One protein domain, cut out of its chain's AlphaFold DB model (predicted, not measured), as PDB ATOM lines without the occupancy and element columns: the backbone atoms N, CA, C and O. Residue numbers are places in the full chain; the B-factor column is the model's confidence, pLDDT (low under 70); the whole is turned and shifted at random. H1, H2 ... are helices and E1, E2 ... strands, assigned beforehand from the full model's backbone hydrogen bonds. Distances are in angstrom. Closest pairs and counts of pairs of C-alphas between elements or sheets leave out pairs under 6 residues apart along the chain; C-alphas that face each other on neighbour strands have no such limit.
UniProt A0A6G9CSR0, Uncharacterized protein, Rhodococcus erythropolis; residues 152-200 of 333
ATOM      1  N   GLY A 152     -37.124  92.271 138.687       89.44
ATOM      2  CA  GLY A 152     -38.502  92.622 139.057       89.44
ATOM      3  C   GLY A 152     -39.252  93.491 138.035       89.44
ATOM      4  O   GLY A 152     -40.452  93.694 138.176       89.44
ATOM      5  N   TRP A 153     -38.567  93.994 137.002       92.94
ATOM      6  CA  TRP A 153     -39.180  94.726 135.886       92.94
ATOM      7  C   TRP A 153     -39.862  93.798 134.871       92.94
ATOM      8  O   TRP A 153     -40.662  94.249 134.054       92.94
ATOM      9  N   TYR A 154     -39.534  92.506 134.901       95.00
ATOM     10  CA  TYR A 154     -40.087  91.509 133.996       95.00
ATOM     11  C   TYR A 154     -41.204  90.731 134.690       95.00
ATOM     12  O   TYR A 154     -41.112  90.400 135.870       95.00
ATOM     13  N   ARG A 155     -42.256  90.400 133.937       95.06
ATOM     14  CA  ARG A 155     -43.303  89.459 134.373       95.06
ATOM     15  C   ARG A 155     -43.090  88.064 133.790       95.06
ATOM     16  O   ARG A 155     -43.334  87.071 134.472       95.06
ATOM     17  N   THR A 156     -42.612  88.012 132.550       96.38
ATOM     18  CA  THR A 156     -42.249  86.793 131.826       96.38
ATOM     19  C   THR A 156     -40.871  86.951 131.185       96.38
ATOM     20  O   THR A 156     -40.453  88.067 130.865       96.38
ATOM     21  N   MET A 157     -40.137  85.848 131.024       97.19
ATOM     22  CA  MET A 157     -38.836  85.823 130.351       97.19
ATOM     23  C   MET A 157     -38.575  84.476 129.680       97.19
ATOM     24  O   MET A 157     -38.788  83.428 130.290       97.19
ATOM     25  N   THR A 158     -37.955  84.505 128.499       95.81
ATOM     26  CA  THR A 158     -37.492  83.279 127.838       95.81
ATOM     27  C   THR A 158     -36.386  82.591 128.650       95.81
ATOM     28  O   THR A 158     -35.597  83.268 129.330       95.81
ATOM     29  N   PRO A 159     -36.234  81.254 128.560       95.25
ATOM     30  CA  PRO A 159     -35.180  80.512 129.255       95.25
ATOM     31  C   PRO A 159     -33.787  81.077 129.034       95.25
ATOM     32  O   PRO A 159     -33.001  81.198 129.976       95.25
ATOM     33  N   GLN A 160     -33.466  81.400 127.782       95.75
ATOM     34  CA  GLN A 160     -32.137  81.838 127.385       95.75
ATOM     35  C   GLN A 160     -31.842  83.219 127.964       95.75
ATOM     36  O   GLN A 160     -30.735  83.440 128.457       95.75
ATOM     37  N   PHE A 161     -32.822  84.128 127.950       96.12
ATOM     38  CA  PHE A 161     -32.675  85.457 128.533       96.12
ATOM     39  C   PHE A 161     -32.522  85.377 130.055       96.12
ATOM     40  O   PHE A 161     -31.548  85.904 130.598       96.12
ATOM     41  N   ALA A 162     -33.408  84.639 130.731       96.56
ATOM     42  CA  ALA A 162     -33.378  84.475 132.181       96.56
ATOM     43  C   ALA A 162     -32.067  83.826 132.665       96.56
ATOM     44  O   ALA A 162     -31.439  84.295 133.615       96.56
ATOM     45  N   THR A 163     -31.601  82.786 131.965       95.94
ATOM     46  CA  THR A 163     -30.328  82.111 132.270       95.94
ATOM     47  C   THR A 163     -29.145  83.057 132.079       95.94
ATOM     48  O   THR A 163     -28.290  83.173 132.955       95.94
ATOM     49  N   LYS A 164     -29.094  83.763 130.943       96.88
ATOM     50  CA  LYS A 164     -27.964  84.624 130.571       96.88
ATOM     51  C   LYS A 164     -27.827  85.852 131.467       96.88
ATOM     52  O   LYS A 164     -26.704  86.256 131.756       96.88
ATOM     53  N   HIS A 165     -28.942  86.464 131.853       96.50
ATOM     54  CA  HIS A 165     -28.935  87.762 132.529       96.50
ATOM     55  C   HIS A 165     -29.172  87.673 134.035       96.50
ATOM     56  O   HIS A 165     -28.690  88.537 134.762       96.50
ATOM     57  N   PHE A 166     -29.841  86.620 134.509       96.44
ATOM     58  CA  PHE A 166     -30.228  86.487 135.916       96.44
ATOM     59  C   PHE A 166     -29.830  85.145 136.544       96.44
ATOM     60  O   PHE A 166     -30.154  84.895 137.701       96.44
ATOM     61  N   GLY A 167     -29.114  84.282 135.815       95.69
ATOM     62  CA  GLY A 167     -28.586  83.028 136.359       95.69
ATOM     63  C   GLY A 167     -29.650  81.963 136.628       95.69
ATOM     64  O   GLY A 167     -29.428  81.073 137.450       95.69
ATOM     65  N   PHE A 168     -30.797  82.039 135.949       95.50
ATOM     66  CA  PHE A 168     -31.822  81.002 136.046       95.50
ATOM     67  C   PHE A 168     -31.268  79.663 135.540       95.50
ATOM     68  O   PHE A 168     -30.391  79.643 134.672       95.50
ATOM     69  N   PRO A 169     -31.746  78.522 136.065       94.00
ATOM     70  CA  PRO A 169     -31.309  77.226 135.579       94.00
ATOM     71  C   PRO A 169     -31.727  77.048 134.116       94.00
ATOM     72  O   PRO A 169     -32.867  77.329 133.743       94.00
ATOM     73  N   GLY A 170     -30.806  76.535 133.299       92.81
ATOM     74  CA  GLY A 170     -31.119  76.152 131.928       92.81
ATOM     75  C   GLY A 170     -32.202  75.073 131.917       92.81
ATOM     76  O   GLY A 170     -32.062  74.038 132.570       92.81
ATOM     77  N   VAL A 171     -33.280  75.312 131.174       89.44
ATOM     78  CA  VAL A 171     -34.384  74.357 131.045       89.44
ATOM     79  C   VAL A 171     -33.967  73.268 130.055       89.44
ATOM     80  O   VAL A 171     -33.787  73.535 128.868       89.44
ATOM     81  N   ILE A 172     -33.780  72.036 130.537       84.62
ATOM     82  CA  ILE A 172     -33.472  70.873 129.693       84.62
ATOM     83  C   ILE A 172     -34.575  69.825 129.876       84.62
ATOM     84  O   ILE A 172     -34.666  69.177 130.919       84.62
ATOM     85  N   GLY A 173     -35.379  69.626 128.829       81.56
ATOM     86  CA  GLY A 173     -36.399  68.578 128.743       81.56
ATOM     87  C   GLY A 173     -37.825  69.024 129.088       81.56
ATOM     88  O   GLY A 173     -38.065  70.112 129.598       81.56
ATOM     89  N   SER A 174     -38.790  68.147 128.801       68.88
ATOM     90  CA  SER A 174     -40.216  68.367 129.047       68.88
ATOM     91  C   SER A 174     -40.590  67.964 130.472       68.88
ATOM     92  O   SER A 174     -41.089  66.863 130.715       68.88
ATOM     93  N   LYS A 175     -40.338  68.828 131.460       58.22
ATOM     94  CA  LYS A 175     -40.944  68.626 132.781       58.22
ATOM     95  C   LYS A 175     -41.582  69.879 133.346       58.22
ATOM     96  O   LYS A 175     -40.960  70.916 133.516       58.22
ATOM     97  N   VAL A 176     -42.850  69.659 133.651       64.38
ATOM     98  CA  VAL A 176     -43.827  70.489 134.329       64.38
ATOM     99  C   VAL A 176     -43.300  70.907 135.711       64.38
ATOM    100  O   VAL A 176     -42.809  70.060 136.460       64.38
ATOM    101  N   PHE A 177     -43.433  72.199 136.027       64.94
ATOM    102  CA  PHE A 177     -43.220  72.831 137.340       64.94
ATOM    103  C   PHE A 177     -41.772  72.941 137.848       64.94
ATOM    104  O   PHE A 177     -41.445  72.475 138.941       64.94
ATOM    105  N   TRP A 178     -40.907  73.638 137.109       89.12
ATOM    106  CA  TRP A 178     -39.677  74.171 137.708       89.12
ATOM    107  C   TRP A 178     -40.005  75.466 138.439       89.12
ATOM    108  O   TRP A 178     -40.688  76.321 137.886       89.12
ATOM    109  N   THR A 179     -39.509  75.624 139.663       93.62
ATOM    110  CA  THR A 179     -39.579  76.895 140.392       93.62
ATOM    111  C   THR A 179     -38.181  77.418 140.664       93.62
ATOM    112  O   THR A 179     -37.293  76.641 141.020       93.62
ATOM    113  N   HIS A 180     -37.990  78.727 140.557       94.69
ATOM    114  CA  HIS A 180     -36.729  79.397 140.844       94.69
ATOM    115  C   HIS A 180     -36.980  80.615 141.733       94.69
ATOM    116  O   HIS A 180     -37.935  81.351 141.518       94.69
ATOM    117  N   THR A 181     -36.149  80.819 142.754       96.56
ATOM    118  CA  THR A 181     -36.172  82.056 143.549       96.56
ATOM    119  C   THR A 181     -35.029  82.929 143.064       96.56
ATOM    120  O   THR A 181     -33.871  82.535 143.191       96.56
ATOM    121  N   ALA A 182     -35.372  84.067 142.468       95.50
ATOM    122  CA  ALA A 182     -34.422  85.034 141.947       95.50
ATOM    123  C   ALA A 182     -33.659  85.743 143.078       95.50
ATOM    124  O   ALA A 182     -34.019  85.655 144.252       95.50
ATOM    125  N   SER A 183     -32.596  86.470 142.723       92.38
ATOM    126  CA  SER A 183     -31.741  87.175 143.689       92.38
ATOM    127  C   SER A 183     -32.453  88.284 144.465       92.38
ATOM    128  O   SER A 183     -31.998  88.654 145.541       92.38
ATOM    129  N   ASP A 184     -33.544  88.824 143.924       92.25
ATOM    130  CA  ASP A 184     -34.388  89.808 144.606       92.25
ATOM    131  C   ASP A 184     -35.387  89.160 145.580       92.25
ATOM    132  O   ASP A 184     -36.017  89.864 146.361       92.25
ATOM    133  N   GLY A 185     -35.519  87.828 145.574       95.06
ATOM    134  CA  GLY A 185     -36.491  87.076 146.369       95.06
ATOM    135  C   GLY A 185     -37.787  86.737 145.626       95.06
ATOM    136  O   GLY A 185     -38.620  86.009 146.175       95.06
ATOM    137  N   GLY A 186     -37.962  87.205 144.384       96.06
ATOM    138  CA  GLY A 186     -39.112  86.868 143.552       96.06
ATOM    139  C   GLY A 186     -39.134  85.377 143.217       96.06
ATOM    140  O   GLY A 186     -38.102  84.784 142.894       96.06
ATOM    141  N   LYS A 187     -40.306  84.742 143.292       96.62
ATOM    142  CA  LYS A 187     -40.471  83.319 142.959       96.62
ATOM    143  C   LYS A 187     -41.063  83.175 141.570       96.62
ATOM    144  O   LYS A 187     -42.180  83.618 141.314       96.62
ATOM    145  N   TRP A 188     -40.332  82.490 140.715       96.88
ATOM    146  CA  TRP A 188     -40.639  82.258 139.316       96.88
ATOM    147  C   TRP A 188     -40.993  80.795 139.087       96.88
ATOM    148  O   TRP A 188     -40.463  79.915 139.772       96.88
ATOM    149  N   ALA A 189     -41.867  80.525 138.124       95.50
ATOM    150  CA  ALA A 189     -42.205  79.179 137.693       95.50
ATOM    151  C   ALA A 189     -42.106  79.048 136.174       95.50
ATOM    152  O   ALA A 189     -42.487  79.955 135.446       95.50
ATOM    153  N   TRP A 190     -41.618  77.902 135.722       94.56
ATOM    154  CA  TRP A 190     -41.621  77.507 134.322       94.56
ATOM    155  C   TRP A 190     -43.009  77.014 133.916       94.56
ATOM    156  O   TRP A 190     -43.513  76.063 134.531       94.56
ATOM    157  N   ASP A 191     -43.619  77.638 132.910       91.44
ATOM    158  CA  ASP A 191     -44.941  77.250 132.395       91.44
ATOM    159  C   ASP A 191     -44.884  76.225 131.246       91.44
ATOM    160  O   ASP A 191     -45.858  75.509 131.017       91.44
ATOM    161  N   GLY A 192     -43.728  76.080 130.595       90.81
ATOM    162  CA  GLY A 192     -43.553  75.246 129.406       90.81
ATOM    163  C   GLY A 192     -42.793  75.955 128.289       90.81
ATOM    164  O   GLY A 192     -42.054  75.275 127.576       90.81
ATOM    165  N   ASP A 193     -42.910  77.282 128.222       92.69
ATOM    166  CA  ASP A 193     -42.329  78.144 127.189       92.69
ATOM    167  C   ASP A 193     -41.537  79.322 127.784       92.69
ATOM    168  O   ASP A 193     -40.470  79.669 127.267       92.69
ATOM    169  N   ASP A 194     -41.987  79.867 128.919       94.69
ATOM    170  CA  ASP A 194     -41.377  81.000 129.609       94.69
ATOM    171  C   ASP A 194     -41.277  80.804 131.136       94.69
ATOM    172  O   ASP A 194     -41.954  79.997 131.785       94.69
ATOM    173  N   TRP A 195     -40.374  81.573 131.746       96.25
ATOM    174  CA  TRP A 195     -40.373  81.795 133.186       96.25
ATOM    175  C   TRP A 195     -41.382  82.884 133.525       96.25
ATOM    176  O   TRP A 195     -41.226  84.015 133.075       96.25
ATOM    177  N   GLU A 196     -42.359  82.571 134.372       96.12
ATOM    178  CA  GLU A 196     -43.390  83.500 134.839       96.12
ATOM    179  C   GLU A 196     -43.217  83.809 136.334       96.12
ATOM    180  O   GLU A 196     -43.072  82.901 137.164       96.12
ATOM    181  N   LEU A 197     -43.252  85.092 136.700       95.94
ATOM    182  CA  LEU A 197     -43.231  85.528 138.094       95.94
ATOM    183  C   LEU A 197     -44.539  85.116 138.788       95.94
ATOM    184  O   LEU A 197     -45.625  85.548 138.412       95.94
ATOM    185  N   ARG A 198     -44.439  84.290 139.833       95.75
ATOM    186  CA  ARG A 198     -45.582  83.815 140.632       95.75
ATOM    187  C   ARG A 198     -45.759  84.581 141.932       95.75
ATOM    188  O   ARG A 198     -46.881  84.718 142.404       95.75
ATOM    189  N   TYR A 199     -44.659  85.038 142.521       95.12
ATOM    190  CA  TYR A 199     -44.680  85.822 143.750       95.12
ATOM    191  C   TYR A 199     -43.639  86.920 143.654       95.12
ATOM    192  O   TYR A 199     -42.456  86.626 143.465       95.12
ATOM    193  N   TYR A 200     -44.082  88.164 143.808       91.38
ATOM    194  CA  TYR A 200     -43.185  89.303 143.928       91.38
ATOM    195  C   TYR A 200     -42.266  89.124 145.140       91.38
ATOM    196  O   TYR A 200     -42.673  88.507 146.136       91.38
TER     197      TYR A 200
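Overview. This is residues 152 to 200 of the 333 residues of an uncharacterized protein of Rhodococcus erythropolis (UniProt A0A6G9CSR0). A short helix, H1, sits off a small three-stranded sheet, and a wide loop, residues 167 to 178, joins them. The antiparallel sheet, order E1, E2, E3, is a meander, each strand the antiparallel neighbour of the one before. Of 49 printed residues under half are in named elements, H1, E1, E2, E3 along the chain; the class is mixed. The whole is compact, radius of gyration of the C-alphas 9.7 A, spanning 27 by 20 by 14 A.

Arrangement. H1, residues 159 to 166, has every O i to N i+4 pair within hydrogen-bond range. E1, residues 179 to 181, and E2, residues 187 to 190, form a hairpin; N 180 and O 188 are 2.9 A apart. E2 and E3, residues 195 to 199, form another; N 189 and O 196 are 2.8 A apart. The closest C-alphas of H1 and E3, Pro 159 and Trp 195, are 6.6 A apart.

Along the chain. H1 spans 10.2 A from C-alpha 159 at (-35.180, 80.512, 129.255). E1, E2 and E3 span 6.9, 10.5 and 12.1 A; E3 ends at C-alpha 199, (-44.680, 85.822, 143.750).

Size, cuts and confidence. The printed part has no cut. H1 to E1 is a long link. Residues 174 to 177 have pLDDT under 70.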